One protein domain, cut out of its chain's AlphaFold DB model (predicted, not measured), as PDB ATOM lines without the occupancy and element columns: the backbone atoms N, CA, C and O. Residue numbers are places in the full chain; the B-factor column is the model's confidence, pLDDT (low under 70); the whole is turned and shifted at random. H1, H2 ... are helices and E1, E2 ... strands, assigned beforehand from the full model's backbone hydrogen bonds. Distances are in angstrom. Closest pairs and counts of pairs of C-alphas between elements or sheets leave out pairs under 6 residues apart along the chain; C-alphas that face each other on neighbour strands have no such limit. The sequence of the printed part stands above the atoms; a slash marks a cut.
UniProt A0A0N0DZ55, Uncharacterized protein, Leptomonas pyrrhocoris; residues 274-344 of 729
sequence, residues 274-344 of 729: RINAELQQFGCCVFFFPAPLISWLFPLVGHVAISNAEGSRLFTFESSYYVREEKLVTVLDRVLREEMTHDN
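This is residues 274 to 344 of the 729 residues of an uncharacterized protein of Leptomonas pyrrhocoris (UniProt A0A0N0DZ55). A strongly twisted sheet of four strands has a short helix, H1, before it and a long helix, H2, that follows directly on the last strand and sticks out with residues 332 to 344. The printed part has 71 residues, with two named helices and four named strands in the order H1, E1, E2, E3, E4, H2. The sheet, in the order E1, E2, E3, E4, is antiparallel throughout, and the class is mixed, helices and strands. The whole is flat, spanning 38 by 38 by 18 A, and only just compact, close to loose, with a radius of gyration of the C-alphas of 13.4 A.

H1, residues 274 to 280, begins at C-alpha 274 (102.554, 118.970, 199.996) and is 10.1 A long. E1 is residues 286 to 290, 12.8 A; E2 is 302 to 307, 15.9 A; E3 is 313 to 319, 17.8 A; E4 is 322 to 327, 16.2 A. H2, residues 328 to 344, is 24.7 A long and ends at C-alpha 344 (97.678, 119.045, 172.216).

E1 to E4 form a meander, each strand the antiparallel neighbour of the one before. N 287 and O 305 of E1 and E2 are 2.8 A apart, N 315 and O 306 of E3 and E2 2.8 A, and N 324 and O 316 of E4 and E3 2.8 A, each within hydrogen-bond range. H2 only grazes the sheet, with its residues 328 to 333; its closest C-alphas to E3 are those of Leu 328 and Arg 313, 4.9 A apart. H1 is not on the sheet, and it is only just apart from H2, at 8.3 A. In H1 every O i to N i+4 pair is within hydrogen-bond range, in H2 11 of 13.

The two C-alphas farthest apart are those of Arg 274 and Leu 297, 39.3 A. The printed part has no cut. The link from E1 to E2, 11 residues, is long. Residues 292, 294 to 295 and 299 to 300 have pLDDT under 70.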
ATOM      1  N   ARG A 274     103.710 119.869 199.917       78.62
ATOM      2  CA  ARG A 274     102.554 118.970 199.996       78.62
ATOM      3  C   ARG A 274     102.656 117.750 199.067       78.62
ATOM      4  O   ARG A 274     102.457 116.634 199.529       78.62
ATOM      5  N   ILE A 275     103.054 117.939 197.807       76.00
ATOM      6  CA  ILE A 275     103.201 116.838 196.840       76.00
ATOM      7  C   ILE A 275     104.341 115.896 197.259       76.00
ATOM      8  O   ILE A 275     104.270 114.702 197.004       76.00
ATOM      9  N   ASN A 276     105.375 116.383 197.957       72.94
ATOM     10  CA  ASN A 276     106.427 115.500 198.479       72.94
ATOM     11  C   ASN A 276     105.927 114.615 199.637       72.94
ATOM     12  O   ASN A 276     106.390 113.486 199.755       72.94
ATOM     13  N   ALA A 277     104.983 115.095 200.455       82.19
ATOM     14  CA  ALA A 277     104.327 114.283 201.483       82.19
ATOM     15  C   ALA A 277     103.362 113.258 200.856       82.19
ATOM     16  O   ALA A 277     103.376 112.087 201.221       82.19
ATOM     17  N   GLU A 278     102.597 113.660 199.838       82.81
ATOM     18  CA  GLU A 278     101.751 112.748 199.052       82.81
ATOM     19  C   GLU A 278     102.608 111.684 198.319       82.81
ATOM     20  O   GLU A 278     102.240 110.512 198.264       82.81
ATOM     21  N   LEU A 279     103.816 112.034 197.854       77.31
ATOM     22  CA  LEU A 279     104.767 111.090 197.247       77.31
ATOM     23  C   LEU A 279     105.375 110.077 198.235       77.31
ATOM     24  O   LEU A 279     105.740 108.980 197.808       77.31
ATOM     25  N   GLN A 280     105.452 110.386 199.535       80.38
ATOM     26  CA  GLN A 280     105.899 109.424 200.558       80.38
ATOM     27  C   GLN A 280     104.927 108.245 200.715       80.38
ATOM     28  O   GLN A 280     105.361 107.151 201.077       80.38
ATOM     29  N   GLN A 281     103.645 108.414 200.366       82.94
ATOM     30  CA  GLN A 281     102.674 107.313 200.345       82.94
ATOM     31  C   GLN A 281     103.047 106.221 199.323       82.94
ATOM     32  O   GLN A 281     102.662 105.066 199.495       82.94
ATOM     33  N   PHE A 282     103.851 106.553 198.304       82.50
ATOM     34  CA  PHE A 282     104.393 105.601 197.329       82.50
ATOM     35  C   PHE A 282     105.783 105.060 197.712       82.50
ATOM     36  O   PHE A 282     106.545 104.616 196.847       82.50
ATOM     37  N   GLY A 283     106.148 105.101 198.996       85.88
ATOM     38  CA  GLY A 283     107.359 104.472 199.517       85.88
ATOM     39  C   GLY A 283     107.348 102.950 199.323       85.88
ATOM     40  O   GLY A 283     106.351 102.288 199.599       85.88
ATOM     41  N   CYS A 284     108.461 102.386 198.843       88.31
ATOM     42  CA  CYS A 284     108.617 100.954 198.530       88.31
ATOM     43  C   CYS A 284     107.651 100.374 197.467       88.31
ATOM     44  O   CYS A 284     107.582  99.153 197.309       88.31
ATOM     45  N   CYS A 285     106.919 101.203 196.718       90.62
ATOM     46  CA  CYS A 285     106.075 100.750 195.616       90.62
ATOM     47  C   CYS A 285     106.894 100.179 194.446       90.62
ATOM     48  O   CYS A 285     107.965 100.678 194.090       90.62
ATOM     49  N   VAL A 286     106.336  99.150 193.803       90.62
ATOM     50  CA  VAL A 286     106.857  98.581 192.557       90.62
ATOM     51  C   VAL A 286     106.068  99.170 191.391       90.62
ATOM     52  O   VAL A 286     104.874  98.920 191.247       90.62
ATOM     53  N   PHE A 287     106.745  99.953 190.560       87.94
ATOM     54  CA  PHE A 287     106.203 100.534 189.339       87.94
ATOM     55  C   PHE A 287     106.492  99.595 188.168       87.94
ATOM     56  O   PHE A 287     107.623  99.136 187.989       87.94
ATOM     57  N   PHE A 288     105.475  99.313 187.360       89.69
ATOM     58  CA  PHE A 288     105.590  98.479 186.169       89.69
ATOM     59  C   PHE A 288     105.285  99.331 184.940       89.69
ATOM     60  O   PHE A 288     104.135  99.691 184.701       89.69
ATOM     61  N   PHE A 289     106.317  99.670 184.171       84.62
ATOM     62  CA  PHE A 289     106.168 100.439 182.940       84.62
ATOM     63  C   PHE A 289     106.049  99.465 181.756       84.62
ATOM     64  O   PHE A 289     107.056  98.846 181.396       84.62
ATOM     65  N   PRO A 290     104.863  99.275 181.147       74.75
ATOM     66  CA  PRO A 290     104.734  98.437 179.957       74.75
ATOM     67  C   PRO A 290     105.630  98.991 178.840       74.75
ATOM     68  O   PRO A 290     105.539 100.163 178.484       74.75
ATOM     69  N   ALA A 291     106.536  98.166 178.306       77.69
ATOM     70  CA  ALA A 291     107.444  98.591 177.243       77.69
ATOM     71  C   ALA A 291     106.656  98.639 175.919       77.69
ATOM     72  O   ALA A 291     106.332  97.569 175.410       77.69
ATOM     73  N   PRO A 292     106.346  99.815 175.338       64.88
ATOM     74  CA  PRO A 292     105.124 100.014 174.544       64.88
ATOM     75  C   PRO A 292     104.961  99.119 173.304       64.88
ATOM     76  O   PRO A 292     103.836  98.807 172.926       64.88
ATOM     77  N   LEU A 293     106.057  98.662 172.687       71.00
ATOM     78  CA  LEU A 293     106.025  97.729 171.548       71.00
ATOM     79  C   LEU A 293     106.024  96.243 171.956       71.00
ATOM     80  O   LEU A 293     105.623  95.388 171.174       71.00
ATOM     81  N   ILE A 294     106.493  95.921 173.164       65.88
ATOM     82  CA  ILE A 294     106.646  94.545 173.667       65.88
ATOM     83  C   ILE A 294     105.464  94.162 174.563       65.88
ATOM     84  O   ILE A 294     105.013  93.022 174.512       65.88
ATOM     85  N   SER A 295     104.903  95.108 175.320       61.88
ATOM     86  CA  SER A 295     103.749  94.893 176.201       61.88
ATOM     87  C   SER A 295     102.477  94.470 175.465       61.88
ATOM     88  O   SER A 295     101.607  93.859 176.074       61.88
ATOM     89  N   TRP A 296     102.370  94.765 174.166       71.44
ATOM     90  CA  TRP A 296     101.266  94.289 173.326       71.44
ATOM     91  C   TRP A 296     101.379  92.786 173.002       71.44
ATOM     92  O   TRP A 296     100.381  92.077 173.019       71.44
ATOM     93  N   LEU A 297     102.601  92.278 172.789       70.50
ATOM     94  CA  LEU A 297     102.883  90.847 172.584       70.50
ATOM     95  C   LEU A 297     102.956  90.065 173.904       70.50
ATOM     96  O   LEU A 297     102.569  88.901 173.971       70.50
ATOM     97  N   PHE A 298     103.471  90.699 174.958       74.50
ATOM     98  CA  PHE A 298     103.663  90.111 176.279       74.50
ATOM     99  C   PHE A 298     103.351  91.155 177.366       74.50
ATOM    100  O   PHE A 298     104.266  91.852 177.813       74.50
ATOM    101  N   PRO A 299     102.105  91.257 177.869       58.53
ATOM    102  CA  PRO A 299     101.731  92.269 178.871       58.53
ATOM    103  C   PRO A 299     102.482  92.141 180.208       58.53
ATOM    104  O   PRO A 299     102.516  93.085 180.991       58.53
ATOM    105  N   LEU A 300     103.135  90.999 180.453       69.38
ATOM    106  CA  LEU A 300     104.005  90.752 181.609       69.38
ATOM    107  C   LEU A 300     105.478  91.158 181.383       69.38
ATOM    108  O   LEU A 300     106.282  91.067 182.310       69.38
ATOM    109  N   VAL A 301     105.853  91.622 180.185       77.31
ATOM    110  CA  VAL A 301     107.201  92.125 179.863       77.31
ATOM    111  C   VAL A 301     107.183  93.655 179.860       77.31
ATOM    112  O   VAL A 301     107.051  94.320 178.834       77.31
ATOM    113  N   GLY A 302     107.319  94.208 181.063       81.50
ATOM    114  CA  GLY A 302     107.481  95.635 181.321       81.50
ATOM    115  C   GLY A 302     108.776  95.922 182.074       81.50
ATOM    116  O   GLY A 302     109.404  95.035 182.655       81.50
ATOM    117  N   HIS A 303     109.183  97.185 182.062       85.69
ATOM    118  CA  HIS A 303     110.306  97.662 182.848       85.69
ATOM    119  C   HIS A 303     109.867  97.828 184.307       85.69
ATOM    120  O   HIS A 303     109.066  98.703 184.635       85.69
ATOM    121  N   VAL A 304     110.382  96.962 185.179       90.88
ATOM    122  CA  VAL A 304     110.156  97.049 186.626       90.88
ATOM    123  C   VAL A 304     111.057  98.134 187.207       90.88
ATOM    124  O   VAL A 304     112.259  98.164 186.935       90.88
ATOM    125  N   ALA A 305     110.488  98.982 188.053       94.06
ATOM    126  CA  ALA A 305     111.218  99.933 188.872       94.06
ATOM    127  C   ALA A 305     110.678  99.920 190.307       94.06
ATOM    128  O   ALA A 305     109.515  99.597 190.539       94.06
ATOM    129  N   ILE A 306     111.515 100.255 191.283       95.44
ATOM    130  CA  ILE A 306     111.164 100.198 192.711       95.44
ATOM    131  C   ILE A 306     111.437 101.571 193.321       95.44
ATOM    132  O   ILE A 306     112.500 102.134 193.065       95.44
ATOM    133  N   SER A 307     110.521 102.143 194.100       97.00
ATOM    134  CA  SER A 307     110.801 103.387 194.827       97.00
ATOM    135  C   SER A 307     111.575 103.141 196.125       97.00
ATOM    136  O   SER A 307     111.482 102.087 196.754       97.00
ATOM    137  N   ASN A 308     112.338 104.145 196.558       95.56
ATOM    138  CA  ASN A 308     112.876 104.187 197.916       95.56
ATOM    139  C   ASN A 308     111.731 104.236 198.951       95.56
ATOM    140  O   ASN A 308     110.629 104.679 198.633       95.56
ATOM    141  N   ALA A 309     112.006 103.881 200.208       92.62
ATOM    142  CA  ALA A 309     111.046 104.014 201.312       92.62
ATOM    143  C   ALA A 309     110.550 105.464 201.509       92.62
ATOM    144  O   ALA A 309     109.435 105.683 201.960       92.62
ATOM    145  N   GLU A 310     111.356 106.452 201.113       92.50
ATOM    146  CA  GLU A 310     111.010 107.882 201.121       92.50
ATOM    147  C   GLU A 310     110.064 108.322 199.981       92.50
ATOM    148  O   GLU A 310     109.721 109.498 199.912       92.50
ATOM    149  N   GLY A 311     109.791 107.471 198.983       90.88
ATOM    150  CA  GLY A 311     109.181 107.878 197.701       90.88
ATOM    151  C   GLY A 311     110.054 108.808 196.829       90.88
ATOM    152  O   GLY A 311     109.760 109.039 195.662       90.88
ATOM    153  N   SER A 312     111.171 109.324 197.352       92.88
ATOM    154  CA  SER A 312     111.999 110.371 196.729       92.88
ATOM    155  C   SER A 312     112.745 109.937 195.455       92.88
ATOM    156  O   SER A 312     112.974 110.748 194.548       92.88
ATOM    157  N   ARG A 313     113.133 108.659 195.376       95.62
ATOM    158  CA  ARG A 313     113.907 108.057 194.277       95.62
ATOM    159  C   ARG A 313     113.204 106.836 193.711       95.62
ATOM    160  O   ARG A 313     112.547 106.106 194.449       95.62
ATOM    161  N   LEU A 314     113.421 106.610 192.422       96.50
ATOM    162  CA  LEU A 314     113.026 105.436 191.664       96.50
ATOM    163  C   LEU A 314     114.295 104.710 191.188       96.50
ATOM    164  O   LEU A 314     115.191 105.330 190.615       96.50
ATOM    165  N   PHE A 315     114.357 103.404 191.429       95.38
ATOM    166  CA  PHE A 315     115.429 102.508 191.009       95.38
ATOM    167  C   PHE A 315     114.980 101.728 189.765       95.38
ATOM    168  O   PHE A 315     114.145 100.829 189.870       95.38
ATOM    169  N   THR A 316     115.515 102.075 188.593       94.12
ATOM    170  CA  THR A 316     115.185 101.477 187.286       94.12
ATOM    171  C   THR A 316     116.257 100.473 186.845       94.12
ATOM    172  O   THR A 316     117.455 100.758 186.885       94.12
ATOM    173  N   PHE A 317     115.856  99.272 186.414       89.06
ATOM    174  CA  PHE A 317     116.783  98.204 186.003       89.06
ATOM    175  C   PHE A 317     117.147  98.316 184.512       89.06
ATOM    176  O   PHE A 317     116.768  97.476 183.696       89.06
ATOM    177  N   GLU A 318     117.855  99.385 184.131       80.50
ATOM    178  CA  GLU A 318     118.196  99.703 182.727       80.50
ATOM    179  C   GLU A 318     119.057  98.618 182.047       80.50
ATOM    180  O   GLU A 318     119.051  98.481 180.824       80.50
ATOM    181  N   SER A 319     119.757  97.779 182.820       73.31
ATOM    182  CA  SER A 319     120.323  96.520 182.319       73.31
ATOM    183  C   SER A 319     120.495  95.480 183.431       73.31
ATOM    184  O   SER A 319     120.365  95.785 184.614       73.31
ATOM    185  N   SER A 320     120.896  94.254 183.071       73.69
ATOM    186  CA  SER A 320     121.181  93.159 184.017       73.69
ATOM    187  C   SER A 320     122.280  93.450 185.053       73.69
ATOM    188  O   SER A 320     122.467  92.647 185.966       73.69
ATOM    189  N   TYR A 321     123.021  94.556 184.908       75.25
ATOM    190  CA  TYR A 321     124.107  94.961 185.807       75.25
ATOM    191  C   TYR A 321     124.044  96.431 186.250       75.25
ATOM    192  O   TYR A 321     124.879  96.843 187.055       75.25
ATOM    193  N   TYR A 322     123.081  97.218 185.757       86.62
ATOM    194  CA  TYR A 322     122.960  98.639 186.083       86.62
ATOM    195  C   TYR A 322     121.577  98.950 186.652       86.62
ATOM    196  O   TYR A 322     120.566  98.819 185.962       86.62
ATOM    197  N   VAL A 323     121.568  99.372 187.917       92.12
ATOM    198  CA  VAL A 323     120.423 100.017 188.556       92.12
ATOM    199  C   VAL A 323     120.655 101.515 188.446       92.12
ATOM    200  O   VAL A 323     121.660 102.024 188.943       92.12
ATOM    201  N   ARG A 324     119.741 102.204 187.777       93.44
ATOM    202  CA  ARG A 324     119.758 103.650 187.606       93.44
ATOM    203  C   ARG A 324     118.911 104.292 188.696       93.44
ATOM    204  O   ARG A 324     117.811 103.834 188.987       93.44
ATOM    205  N   GLU A 325     119.446 105.340 189.312       96.19
ATOM    206  CA  GLU A 325     118.722 106.148 190.291       96.19
ATOM    207  C   GLU A 325     118.176 107.405 189.620       96.19
ATOM    208  O   GLU A 325     118.938 108.283 189.215       96.19
ATOM    209  N   GLU A 326     116.854 107.520 189.548       95.00
ATOM    210  CA  GLU A 326     116.171 108.743 189.125       95.00
ATOM    211  C   GLU A 326     115.346 109.300 190.290       95.00
ATOM    212  O   GLU A 326     115.015 108.585 191.236       95.00
ATOM    213  N   LYS A 327     115.001 110.591 190.273       94.69
ATOM    214  CA  LYS A 327     114.042 111.125 191.256       94.69
ATOM    215  C   LYS A 327     112.642 110.771 190.772       94.69
ATOM    216  O   LYS A 327     112.337 111.058 189.614       94.69
ATOM    217  N   LEU A 328     111.787 110.206 191.628       91.00
ATOM    218  CA  LEU A 328     110.430 109.794 191.227       91.00
ATOM    219  C   LEU A 328     109.665 110.975 190.602       91.00
ATOM    220  O   LEU A 328     109.129 110.867 189.504       91.00
ATOM    221  N   VAL A 329     109.784 112.142 191.243       90.75
ATOM    222  CA  VAL A 329     109.402 113.469 190.736       90.75
ATOM    223  C   VAL A 329     109.761 113.699 189.264       90.75
ATOM    224  O   VAL A 329     108.902 114.101 188.493       90.75
ATOM    225  N   THR A 330     111.017 113.479 188.860       92.38
ATOM    226  CA  THR A 330     111.481 113.802 187.497       92.38
ATOM    227  C   THR A 330     111.037 112.782 186.455       92.38
ATOM    228  O   THR A 330     110.999 113.110 185.273       92.38
ATOM    229  N   VAL A 331     110.689 111.565 186.882       90.50
ATOM    230  CA  VAL A 331     110.085 110.549 186.011       90.50
ATOM    231  C   VAL A 331     108.606 110.873 185.800       90.50
ATOM    232  O   VAL A 331     108.166 110.950 184.659       90.50
ATOM    233  N   LEU A 332     107.864 111.170 186.874       89.12
ATOM    234  CA  LEU A 332     106.455 111.577 186.807       89.12
ATOM    235  C   LEU A 332     106.258 112.873 186.006       89.12
ATOM    236  O   LEU A 332     105.445 112.898 185.092       89.12
ATOM    237  N   ASP A 333     107.041 113.920 186.280       90.62
ATOM    238  CA  ASP A 333     107.026 115.186 185.523       90.62
ATOM    239  C   ASP A 333     107.362 114.982 184.035       90.62
ATOM    240  O   ASP A 333     106.818 115.671 183.174       90.62
ATOM    241  N   ARG A 334     108.214 114.003 183.699       89.88
ATOM    242  CA  ARG A 334     108.449 113.632 182.300       89.88
ATOM    243  C   ARG A 334     107.231 112.940 181.689       89.88
ATOM    244  O   ARG A 334     106.795 113.378 180.634       89.88
ATOM    245  N   VAL A 335     106.694 111.902 182.335       85.69
ATOM    246  CA  VAL A 335     105.542 111.129 181.834       85.69
ATOM    247  C   VAL A 335     104.318 112.029 181.646       85.69
ATOM    248  O   VAL A 335     103.751 112.043 180.562       85.69
ATOM    249  N   LEU A 336     103.982 112.855 182.640       86.94
ATOM    250  CA  LEU A 336     102.855 113.794 182.580       86.94
ATOM    251  C   LEU A 336     103.033 114.856 181.485       86.94
ATOM    252  O   LEU A 336     102.066 115.232 180.825       86.94
ATOM    253  N   ARG A 337     104.260 115.344 181.247       88.56
ATOM    254  CA  ARG A 337     104.515 116.271 180.132       88.56
ATOM    255  C   ARG A 337     104.480 115.575 178.772       88.56
ATOM    256  O   ARG A 337     104.041 116.196 177.811       88.56
ATOM    257  N   GLU A 338     104.904 114.317 178.690       85.69
ATOM    258  CA  GLU A 338     104.840 113.500 177.473       85.69
ATOM    259  C   GLU A 338     103.374 113.188 177.108       85.69
ATOM    260  O   GLU A 338     102.967 113.409 175.967       85.69
ATOM    261  N   GLU A 339     102.545 112.827 178.092       83.44
ATOM    262  CA  GLU A 339     101.083 112.686 177.996       83.44
ATOM    263  C   GLU A 339     100.419 113.988 177.506       83.44
ATOM    264  O   GLU A 339      99.833 114.011 176.422       83.44
ATOM    265  N   MET A 340     100.632 115.116 178.199       83.25
ATOM    266  CA  MET A 340     100.080 116.421 177.794       83.25
ATOM    267  C   MET A 340     100.524 116.880 176.394       83.25
ATOM    268  O   MET A 340      99.791 117.626 175.737       83.25
ATOM    269  N   THR A 341     101.701 116.476 175.898       87.75
ATOM    270  CA  THR A 341     102.101 116.798 174.515       87.75
ATOM    271  C   THR A 341     101.340 116.007 173.451       87.75
ATOM    272  O   THR A 341     101.175 116.526 172.346       87.75
ATOM    273  N   HIS A 342     100.825 114.813 173.761       77.69
ATOM    274  CA  HIS A 342     100.043 114.032 172.800       77.69
ATOM    275  C   HIS A 342      98.661 114.661 172.563       77.69
ATOM    276  O   HIS A 342      98.331 114.946 171.410       77.69
ATOM    277  N   ASP A 343      97.910 114.996 173.616       77.38
ATOM    278  CA  ASP A 343      96.569 115.606 173.499       77.38
ATOM    279  C   ASP A 343      96.570 116.897 172.664       77.38
ATOM    280  O   ASP A 343      95.759 117.085 171.750       77.38
ATOM    281  N   ASN A 344      97.537 117.779 172.933       76.12
ATOM    282  CA  ASN A 344      97.678 119.045 172.216       76.12
ATOM    283  C   ASN A 344      98.043 118.848 170.733       76.12
ATOM    284  O   ASN A 344      97.696 119.693 169.905       76.12
TER     285      ASN A 344